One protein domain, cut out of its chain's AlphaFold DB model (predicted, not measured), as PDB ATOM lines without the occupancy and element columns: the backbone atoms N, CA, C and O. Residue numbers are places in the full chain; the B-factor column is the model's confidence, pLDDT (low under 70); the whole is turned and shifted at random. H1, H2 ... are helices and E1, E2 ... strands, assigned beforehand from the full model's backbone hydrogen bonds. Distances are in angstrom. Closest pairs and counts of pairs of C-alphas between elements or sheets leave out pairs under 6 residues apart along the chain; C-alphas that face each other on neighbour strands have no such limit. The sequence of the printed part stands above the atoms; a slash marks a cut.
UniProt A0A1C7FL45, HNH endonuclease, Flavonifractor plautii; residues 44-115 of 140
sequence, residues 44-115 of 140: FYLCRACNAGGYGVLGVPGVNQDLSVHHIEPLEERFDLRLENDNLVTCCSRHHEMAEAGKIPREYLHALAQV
ATOM      1  N   PHE A  44     -37.263  12.505 -36.262       92.62
ATOM      2  CA  PHE A  44     -36.686  12.070 -34.978       92.62
ATOM      3  C   PHE A  44     -36.678  13.148 -33.883       92.62
ATOM      4  O   PHE A  44     -35.820  13.138 -33.005       92.62
ATOM      5  N   TYR A  45     -37.639  14.076 -33.914       93.62
ATOM      6  CA  TYR A  45     -37.666  15.257 -33.046       93.62
ATOM      7  C   TYR A  45     -36.358  16.066 -33.120       93.62
ATOM      8  O   TYR A  45     -35.876  16.589 -32.119       93.62
ATOM      9  N   LEU A  46     -35.788  16.184 -34.321       92.50
ATOM     10  CA  LEU A  46     -34.628  17.019 -34.606       92.50
ATOM     11  C   LEU A  46     -35.015  18.141 -35.565       92.50
ATOM     12  O   LEU A  46     -35.783  17.953 -36.510       92.50
ATOM     13  N   CYS A  47     -34.420  19.317 -35.371       94.25
ATOM     14  CA  CYS A  47     -34.462  20.340 -36.403       94.25
ATOM     15  C   CYS A  47     -33.691  19.848 -37.639       94.25
ATOM     16  O   CYS A  47     -32.488  19.586 -37.571       94.25
ATOM     17  N   ARG A  48     -34.377  19.757 -38.783       94.31
ATOM     18  CA  ARG A  48     -33.807  19.252 -40.042       94.31
ATOM     19  C   ARG A  48     -32.691  20.151 -40.571       94.31
ATOM     20  O   ARG A  48     -31.684  19.636 -41.047       94.31
ATOM     21  N   ALA A  49     -32.834  21.468 -40.419       93.94
ATOM     22  CA  ALA A  49     -31.809  22.440 -40.794       93.94
ATOM     23  C   ALA A  49     -30.553  22.329 -39.909       93.94
ATOM     24  O   ALA A  49     -29.458  22.192 -40.453       93.94
ATOM     25  N   CYS A  50     -30.701  22.273 -38.575       92.19
ATOM     26  CA  CYS A  50     -29.588  21.987 -37.656       92.19
ATOM     27  C   CYS A  50     -28.898  20.658 -37.993       92.19
ATOM     28  O   CYS A  50     -27.676  20.592 -38.014       92.19
ATOM     29  N   ASN A  51     -29.671  19.604 -38.271       91.50
ATOM     30  CA  ASN A  51     -29.128  18.284 -38.590       91.50
ATOM     31  C   ASN A  51     -28.331  18.272 -39.903       91.50
ATOM     32  O   ASN A  51     -27.427  17.459 -40.067       91.50
ATOM     33  N   ALA A  52     -28.704  19.111 -40.867       90.94
ATOM     34  CA  ALA A  52     -28.013  19.216 -42.147       90.94
ATOM     35  C   ALA A  52     -26.812  20.177 -42.103       90.94
ATOM     36  O   ALA A  52     -25.876  20.011 -42.877       90.94
ATOM     37  N   GLY A  53     -26.827  21.176 -41.215       89.06
ATOM     38  CA  GLY A  53     -25.708  22.090 -40.969       89.06
ATOM     39  C   GLY A  53     -25.513  23.205 -42.004       89.06
ATOM     40  O   GLY A  53     -24.796  24.159 -41.716       89.06
ATOM     41  N   GLY A  54     -26.183  23.153 -43.164       88.00
ATOM     42  CA  GLY A  54     -26.018  24.131 -44.253       88.00
ATOM     43  C   GLY A  54     -26.355  25.585 -43.892       88.00
ATOM     44  O   GLY A  54     -25.853  26.502 -44.529       88.00
ATOM     45  N   TYR A  55     -27.151  25.798 -42.840       90.81
ATOM     46  CA  TYR A  55     -27.533  27.120 -42.323       90.81
ATOM     47  C   TYR A  55     -27.153  27.282 -40.844       90.81
ATOM     48  O   TYR A  55     -27.853  27.934 -40.066       90.81
ATOM     49  N   GLY A  56     -26.053  26.638 -40.445       87.50
ATOM     50  CA  GLY A  56     -25.536  26.640 -39.082       87.50
ATOM     51  C   GLY A  56     -26.247  25.654 -38.153       87.50
ATOM     52  O   GLY A  56     -27.416  25.311 -38.330       87.50
ATOM     53  N   VAL A  57     -25.521  25.203 -37.128       86.62
ATOM     54  CA  VAL A  57     -26.045  24.339 -36.064       86.62
ATOM     55  C   VAL A  57     -26.276  25.206 -34.829       86.62
ATOM     56  O   VAL A  57     -25.332  25.682 -34.201       86.62
ATOM     57  N   LEU A  58     -27.545  25.475 -34.511       80.56
ATOM     58  CA  LEU A  58     -27.926  26.423 -33.462       80.56
ATOM     59  C   LEU A  58     -28.224  25.671 -32.158       80.56
ATOM     60  O   LEU A  58     -29.370  25.334 -31.856       80.56
ATOM     61  N   GLY A  59     -27.162  25.391 -31.400       74.06
ATOM     62  CA  GLY A  59     -27.203  24.592 -30.169       74.06
ATOM     63  C   GLY A  59     -26.960  23.102 -30.419       74.06
ATOM     64  O   GLY A  59     -26.560  22.709 -31.511       74.06
ATOM     65  N   VAL A  60     -27.194  22.264 -29.408       73.06
ATOM     66  CA  VAL A  60     -27.070  20.804 -29.546       73.06
ATOM     67  C   VAL A  60     -28.362  20.263 -30.175       73.06
ATOM     68  O   VAL A  60     -29.427  20.417 -29.568       73.06
ATOM     69  N   PRO A  61     -28.321  19.656 -31.379       69.88
ATOM     70  CA  PRO A  61     -29.512  19.093 -32.009       69.88
ATOM     71  C   PRO A  61     -30.238  18.123 -31.071       69.88
ATOM     72  O   PRO A  61     -29.624  17.217 -30.515       69.88
ATOM     73  N   GLY A  62     -31.545  18.324 -30.889       67.31
ATOM     74  CA  GLY A  62     -32.381  17.463 -30.046       67.31
ATOM     75  C   GLY A  62     -32.357  17.774 -28.545       67.31
ATOM     76  O   GLY A  62     -33.089  17.133 -27.796       67.31
ATOM     77  N   VAL A  63     -31.582  18.763 -28.089       73.69
ATOM     78  CA  VAL A  63     -31.523  19.159 -26.670       73.69
ATOM     79  C   VAL A  63     -32.057  20.579 -26.495       73.69
ATOM     80  O   VAL A  63     -31.534  21.512 -27.098       73.69
ATOM     81  N   ASN A  64     -33.072  20.754 -25.640       66.38
ATOM     82  CA  ASN A  64     -33.638  22.057 -25.244       66.38
ATOM     83  C   ASN A  64     -34.025  22.982 -26.418       66.38
ATOM     84  O   ASN A  64     -33.927  24.203 -26.311       66.38
ATOM     85  N   GLN A  65     -34.448  22.412 -27.548       77.44
ATOM     86  CA  GLN A  65     -34.914  23.174 -28.704       77.44
ATOM     87  C   GLN A  65     -36.443  23.201 -28.742       77.44
ATOM     88  O   GLN A  65     -37.090  22.153 -28.737       77.44
ATOM     89  N   ASP A  66     -37.014  24.399 -28.863       89.12
ATOM     90  CA  ASP A  66     -38.426  24.565 -29.198       89.12
ATOM     91  C   ASP A  66     -38.640  24.201 -30.669       89.12
ATOM     92  O   ASP A  66     -38.216  24.930 -31.572       89.12
ATOM     93  N   LEU A  67     -39.271  23.046 -30.904       94.50
ATOM     94  CA  LEU A  67     -39.508  22.503 -32.240       94.50
ATOM     95  C   LEU A  67     -40.922  22.801 -32.746       94.50
ATOM     96  O   LEU A  67     -41.941  22.474 -32.120       94.50
ATOM     97  N   SER A  68     -40.983  23.338 -33.956       95.50
ATOM     98  CA  SER A  68     -42.202  23.549 -34.730       95.50
ATOM     99  C   SER A  68     -42.093  22.860 -36.089       95.50
ATOM    100  O   SER A  68     -41.007  22.571 -36.583       95.50
ATOM    101  N   VAL A  69     -43.246  22.552 -36.684       97.69
ATOM    102  CA  VAL A  69     -43.306  22.086 -38.073       97.69
ATOM    103  C   VAL A  69     -43.633  23.298 -38.928       97.69
ATOM    104  O   VAL A  69     -44.677  23.917 -38.716       97.69
ATOM    105  N   HIS A  70     -42.730  23.618 -39.844       97.75
ATOM    106  CA  HIS A  70     -42.843  24.709 -40.798       97.75
ATOM    107  C   HIS A  70     -43.509  24.216 -42.088       97.75
ATOM    108  O   HIS A  70     -43.236  23.099 -42.545       97.75
ATOM    109  N   HIS A  71     -44.382  25.049 -42.656       98.19
ATOM    110  CA  HIS A  71     -44.958  24.872 -43.989       98.19
ATOM    111  C   HIS A  71     -44.031  25.545 -45.001       98.19
ATOM    112  O   HIS A  71     -43.903  26.761 -44.957       98.19
ATOM    113  N   ILE A  72     -43.397  24.768 -45.884       98.00
ATOM    114  CA  ILE A  72     -42.406  25.287 -46.847       98.00
ATOM    115  C   ILE A  72     -43.082  26.235 -47.845       98.00
ATOM    116  O   ILE A  72     -42.647  27.367 -48.039       98.00
ATOM    117  N   GLU A  73     -44.190  25.778 -48.420       97.44
ATOM    118  CA  GLU A  73     -45.174  26.593 -49.120       97.44
ATOM    119  C   GLU A  73     -46.231  27.062 -48.102       97.44
ATOM    120  O   GLU A  73     -46.944  26.212 -47.537       97.44
ATOM    121  N   PRO A  74     -46.353  28.381 -47.844       96.19
ATOM    122  CA  PRO A  74     -47.269  28.928 -46.847       96.19
ATOM    123  C   PRO A  74     -48.730  28.530 -47.086       96.19
ATOM    124  O   PRO A  74     -49.183  28.346 -48.219       96.19
ATOM    125  N   LEU A  75     -49.517  28.451 -46.007       95.88
ATOM    126  CA  LEU A  75     -50.931  28.052 -46.067       95.88
ATOM    127  C   LEU A  75     -51.796  29.034 -46.866       95.88
ATOM    128  O   LEU A  75     -52.850  28.647 -47.376       95.88
ATOM    129  N   GLU A  76     -51.370  30.289 -46.925       93.81
ATOM    130  CA  GLU A  76     -51.991  31.375 -47.670       93.81
ATOM    131  C   GLU A  76     -51.807  31.199 -49.189       93.81
ATOM    132  O   GLU A  76     -52.718  31.531 -49.943       93.81
ATOM    133  N   GLU A  77     -50.680  30.620 -49.625       94.88
ATOM    134  CA  GLU A  77     -50.341  30.383 -51.037       94.88
ATOM    135  C   GLU A  77     -50.835  29.009 -51.522       94.88
ATOM    136  O   GLU A  77     -51.503  28.910 -52.553       94.88
ATOM    137  N   ARG A  78     -50.538  27.936 -50.773       96.25
ATOM    138  CA  ARG A  78     -50.771  26.536 -51.181       96.25
ATOM    139  C   ARG A  78     -51.485  25.720 -50.109       96.25
ATOM    140  O   ARG A  78     -50.965  24.764 -49.530       96.25
ATOM    141  N   PHE A  79     -52.745  26.068 -49.852       96.06
ATOM    142  CA  PHE A  79     -53.580  25.350 -48.879       96.06
ATOM    143  C   PHE A  79     -53.847  23.879 -49.263       96.06
ATOM    144  O   PHE A  79     -54.165  23.051 -48.402       96.06
ATOM    145  N   ASP A  80     -53.747  23.533 -50.543       97.25
ATOM    146  CA  ASP A  80     -53.819  22.162 -51.053       97.25
ATOM    147  C   ASP A  80     -52.715  21.272 -50.458       97.25
ATOM    148  O   ASP A  80     -53.003  20.146 -50.052       97.25
ATOM    149  N   LEU A  81     -51.512  21.819 -50.256       97.25
ATOM    150  CA  LEU A  81     -50.330  21.112 -49.743       97.25
ATOM    151  C   LEU A  81     -50.224  21.088 -48.208       97.25
ATOM    152  O   LEU A  81     -49.239  20.611 -47.648       97.25
ATOM    153  N   ARG A  82     -51.229  21.592 -47.483       97.62
ATOM    154  CA  ARG A  82     -51.177  21.815 -46.020       97.62
ATOM    155  C   ARG A  82     -50.878  20.576 -45.156       97.62
ATOM    156  O   ARG A  82     -50.515  20.728 -43.989       97.62
ATOM    157  N   LEU A  83     -51.110  19.371 -45.685       98.12
ATOM    158  CA  LEU A  83     -50.862  18.078 -45.024       98.12
ATOM    159  C   LEU A  83     -49.844  17.209 -45.782       98.12
ATOM    160  O   LEU A  83     -49.627  16.065 -45.373       98.12
ATOM    161  N   GLU A  84     -49.257  17.723 -46.863       98.12
ATOM    162  CA  GLU A  84     -48.322  16.964 -47.688       98.12
ATOM    163  C   GLU A  84     -46.972  16.834 -46.980       98.12
ATOM    164  O   GLU A  84     -46.469  17.807 -46.420       98.12
ATOM    165  N   ASN A  85     -46.383  15.638 -46.964       97.00
ATOM    166  CA  ASN A  85     -45.168  15.391 -46.180       97.00
ATOM    167  C   ASN A  85     -43.972  16.184 -46.715       97.00
ATOM    168  O   ASN A  85     -43.151  16.665 -45.930       97.00
ATOM    169  N   ASP A  86     -43.913  16.351 -48.034       96.75
ATOM    170  CA  ASP A  86     -42.827  17.046 -48.724       96.75
ATOM    171  C   ASP A  86     -42.921  18.569 -48.581       96.75
ATOM    172  O   ASP A  86     -41.963  19.271 -48.889       96.75
ATOM    173  N   ASN A  87     -44.049  19.079 -48.069       98.06
ATOM    174  CA  ASN A  87     -44.266  20.491 -47.755       98.06
ATOM    175  C   ASN A  87     -44.070  20.817 -46.258       98.06
ATOM    176  O   ASN A  87     -44.316  21.940 -45.818       98.06
ATOM    177  N   LEU A  88     -43.682  19.828 -45.447       98.31
ATOM    178  CA  LEU A  88     -43.606  19.950 -43.994       98.31
ATOM    179  C   LEU A  88     -42.226  19.551 -43.482       98.31
ATOM    180  O   LEU A  88     -41.738  18.449 -43.742       98.31
ATOM    181  N   VAL A  89     -41.619  20.423 -42.681       97.69
ATOM    182  CA  VAL A  89     -40.266  20.219 -42.149       97.69
ATOM    183  C   VAL A  89     -40.175  20.644 -40.684       97.69
ATOM    184  O   VAL A  89     -40.699  21.687 -40.295       97.69
ATOM    185  N   THR A  90     -39.532  19.833 -39.843       97.31
ATOM    186  CA  THR A  90     -39.293  20.191 -38.436       97.31
ATOM    187  C   THR A  90     -38.137  21.185 -38.309       97.31
ATOM    188  O   THR A  90     -37.008  20.909 -38.729       97.31
ATOM    189  N   CYS A  91     -38.394  22.318 -37.657       96.06
ATOM    190  CA  CYS A  91     -37.447  23.406 -37.426       96.06
ATOM    191  C   CYS A  91     -37.398  23.807 -35.944       96.06
ATOM    192  O   CYS A  91     -38.396  23.711 -35.234       96.06
ATOM    193  N   CYS A  92     -36.235  24.272 -35.477       95.31
ATOM    194  CA  CYS A  92     -36.142  25.007 -34.216       95.31
ATOM    195  C   CYS A  92     -36.638  26.445 -34.418       95.31
ATOM    196  O   CYS A  92     -36.688  26.920 -35.553       95.31
ATOM    197  N   SER A  93     -36.949  27.159 -33.338       93.94
ATOM    198  CA  SER A  93     -37.430  28.551 -33.385       93.94
ATOM    199  C   SER A  93     -36.616  29.471 -34.310       93.94
ATOM    200  O   SER A  93     -37.195  30.176 -35.134       93.94
ATOM    201  N   ARG A  94     -35.279  29.415 -34.248       93.62
ATOM    202  CA  ARG A  94     -34.392  30.256 -35.076       93.62
ATOM    203  C   ARG A  94     -34.428  29.880 -36.555       93.62
ATOM    204  O   ARG A  94     -34.569  30.756 -37.399       93.62
ATOM    205  N   HIS A  95     -34.323  28.593 -36.897       96.00
ATOM    206  CA  HIS A  95     -34.419  28.172 -38.302       96.00
ATOM    207  C   HIS A  95     -35.831  28.327 -38.857       96.00
ATOM    208  O   HIS A  95     -35.975  28.550 -40.053       96.00
ATOM    209  N   HIS A  96     -36.856  28.253 -38.007       96.50
ATOM    210  CA  HIS A  96     -38.227  28.567 -38.387       96.50
ATOM    211  C   HIS A  96     -38.336  30.039 -38.800       96.50
ATOM    212  O   HIS A  96     -38.809  30.326 -39.888       96.50
ATOM    213  N   GLU A  97     -37.819  30.970 -37.995       95.88
ATOM    214  CA  GLU A  97     -37.761  32.395 -38.357       95.88
ATOM    215  C   GLU A  97     -36.950  32.642 -39.637       95.88
ATOM    216  O   GLU A  97     -37.364  33.416 -40.496       95.88
ATOM    217  N   MET A  98     -35.814  31.959 -39.809       96.19
ATOM    218  CA  MET A  98     -35.013  32.070 -41.033       96.19
ATOM    219  C   MET A  98     -35.758  31.568 -42.275       96.19
ATOM    220  O   MET A  98     -35.600  32.162 -43.339       96.19
ATOM    221  N   ALA A  99     -36.542  30.497 -42.150       97.25
ATOM    222  CA  ALA A  99     -37.357  29.968 -43.237       97.25
ATOM    223  C   ALA A  99     -38.505  30.925 -43.597       97.25
ATOM    224  O   ALA A  99     -38.659  31.270 -44.763       97.25
ATOM    225  N   GLU A 100     -39.226  31.452 -42.600       96.25
ATOM    226  CA  GLU A 100     -40.275  32.468 -42.806       96.25
ATOM    227  C   GLU A 100     -39.719  33.751 -43.450       96.25
ATOM    228  O   GLU A 100     -40.362  34.358 -44.301       96.25
ATOM    229  N   ALA A 101     -38.498  34.149 -43.084       96.31
ATOM    230  CA  ALA A 101     -37.811  35.298 -43.669       96.31
ATOM    231  C   ALA A 101     -37.203  35.021 -45.061       96.31
ATOM    232  O   ALA A 101     -36.553  35.906 -45.616       96.31
ATOM    233  N   GLY A 102     -37.329  33.802 -45.598       95.62
ATOM    234  CA  GLY A 102     -36.755  33.411 -46.890       95.62
ATOM    235  C   GLY A 102     -35.225  33.294 -46.909       95.62
ATOM    236  O   GLY A 102     -34.632  33.166 -47.975       95.62
ATOM    237  N   LYS A 103     -34.558  33.314 -45.746       96.88
ATOM    238  CA  LYS A 103     -33.094  33.133 -45.641       96.88
ATOM    239  C   LYS A 103     -32.667  31.696 -45.927       96.88
ATOM    240  O   LYS A 103     -31.514  31.456 -46.274       96.88
ATOM    241  N   ILE A 104     -33.580  30.746 -45.729       96.31
ATOM    242  CA  ILE A 104     -33.420  29.357 -46.151       96.31
ATOM    243  C   ILE A 104     -34.336  29.159 -47.367       96.31
ATOM    244  O   ILE A 104     -35.547  29.318 -47.216       96.31
ATOM    245  N   PRO A 105     -33.795  28.830 -48.551       97.06
ATOM    246  CA  PRO A 105     -34.578  28.684 -49.768       97.06
ATOM    247  C   PRO A 105     -35.520  27.478 -49.668       97.06
ATOM    248  O   PRO A 105     -35.186  26.453 -49.056       97.06
ATOM    249  N   ARG A 106     -36.702  27.595 -50.283       97.12
ATOM    250  CA  ARG A 106     -37.756  26.568 -50.234       97.12
ATOM    251  C   ARG A 106     -37.269  25.249 -50.830       97.12
ATOM    252  O   ARG A 106     -37.527  24.187 -50.267       97.12
ATOM    253  N   GLU A 107     -36.473  25.305 -51.892       96.69
ATOM    254  CA  GLU A 107     -35.882  24.152 -52.576       96.69
ATOM    255  C   GLU A 107     -35.019  23.317 -51.626       96.69
ATOM    256  O   GLU A 107     -35.106  22.087 -51.604       96.69
ATOM    257  N   TYR A 108     -34.224  23.983 -50.783       95.81
ATOM    258  CA  TYR A 108     -33.410  23.310 -49.775       95.81
ATOM    259  C   TYR A 108     -34.284  22.631 -48.715       95.81
ATOM    260  O   TYR A 108     -34.034  21.480 -48.350       95.81
ATOM    261  N   LEU A 109     -35.340  23.300 -48.242       96.81
ATOM    262  CA  LEU A 109     -36.270  22.721 -47.270       96.81
ATOM    263  C   LEU A 109     -37.036  21.524 -47.847       96.81
ATOM    264  O   LEU A 109     -37.178  20.511 -47.158       96.81
ATOM    265  N   HIS A 110     -37.462  21.593 -49.110       97.50
ATOM    266  CA  HIS A 110     -38.094  20.471 -49.808       97.50
ATOM    267  C   HIS A 110     -37.149  19.279 -49.910       97.50
ATOM    268  O   HIS A 110     -37.542  18.144 -49.633       97.50
ATOM    269  N   ALA A 111     -35.881  19.527 -50.235       95.81
ATOM    270  CA  ALA A 111     -34.886  18.471 -50.303       95.81
ATOM    271  C   ALA A 111     -34.646  17.821 -48.924       95.81
ATOM    272  O   ALA A 111     -34.487  16.603 -48.832       95.81
ATOM    273  N   LEU A 112     -34.696  18.597 -47.832       95.12
ATOM    274  CA  LEU A 112     -34.642  18.061 -46.467       95.12
ATOM    275  C   LEU A 112     -35.892  17.263 -46.070       95.12
ATOM    276  O   LEU A 112     -35.769  16.305 -45.303       95.12
ATOM    277  N   ALA A 113     -37.077  17.646 -46.547       96.06
ATOM    278  CA  ALA A 113     -38.329  16.955 -46.241       96.06
ATOM    279  C   ALA A 113     -38.419  15.565 -46.899       96.06
ATOM    280  O   ALA A 113     -39.011  14.655 -46.315       96.06
ATOM    281  N   GLN A 114     -37.792  15.398 -48.066       94.12
ATOM    282  CA  GLN A 114     -37.794  14.149 -48.841       94.12
ATOM    283  C   GLN A 114     -36.795  13.102 -48.330       94.12
ATOM    284  O   GLN A 114     -36.976  11.904 -48.545       94.12
ATOM    285  N   VAL A 115     -35.724  13.527 -47.656       90.38
ATOM    286  CA  VAL A 115     -34.697  12.612 -47.137       90.38
ATOM    287  C   VAL A 115     -34.890  12.358 -45.647       90.38
ATOM    288  O   VAL A 115     -35.310  13.237 -44.900       90.38
TER     289      VAL A 115
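This is residues 44 to 115 of the 140 residues of the protein "HNH endonuclease" of Flavonifractor plautii (UniProt A0A1C7FL45). A small two-stranded hairpin, E1 and E2, makes the core, with three short helices packed around it: H2 mainly on E1, H1 and H3 on E2. Two long links with no named element, residues 53 to 66 and 72 to 87, reach to opposite ends of the longest axis. The printed part has 72 residues, in the order H1, E1, E2, H2, H3; the class is mixed, helices and strands, with 32 residues, under half, in named elements. It is compact, with a radius of gyration of the C-alphas of 11.4 A and spans of 34 by 23 by 20 A.

E1, residues 67 to 71, and E2, residues 88 to 92, form an antiparallel hairpin, their directions 143 degrees apart. N 70 and O 89 are 2.8 A apart and N 68 and O 91 2.9 A, within hydrogen-bond range. H2, residues 93 to 100, comes closest to E1 at the C-alphas of His 96 and His 70, 6.5 A apart. H3, residues 106 to 114, comes closest to E2 at the C-alphas of Ala 113 and Val 89, 5.6 A; E1 and H3 are apart. H1, residues 48 to 52, touches H3, the closest C-alphas being those of Arg 48 and Leu 112, 6.6 A. H2 and H3 are close but not clearly touching, with C-alphas 99 and 106 closest at 7.8 A, at a steep tilt of 58 degrees, opposite ways. In H1, H2 and H3 every O i to N i+4 pair is within hydrogen-bond range.

E1 is 13.2 A long from C-alpha 67 at (-39.508, 22.503, -32.240), and E2 13.3 A. H1 is 6.2 A long from C-alpha 48 at (-33.807, 19.252, -40.042), H2 10.6 A, and H3 12.5 A, ending at C-alpha 114 at (-37.794, 14.149, -48.841).

The C-alphas of Val 60 and Asp 80 are the two farthest apart, 34.3 A. The printed part has no cut. The links H1 to E1 and E1 to E2 are long. Residues 61, 62 and 64 have pLDDT under 70.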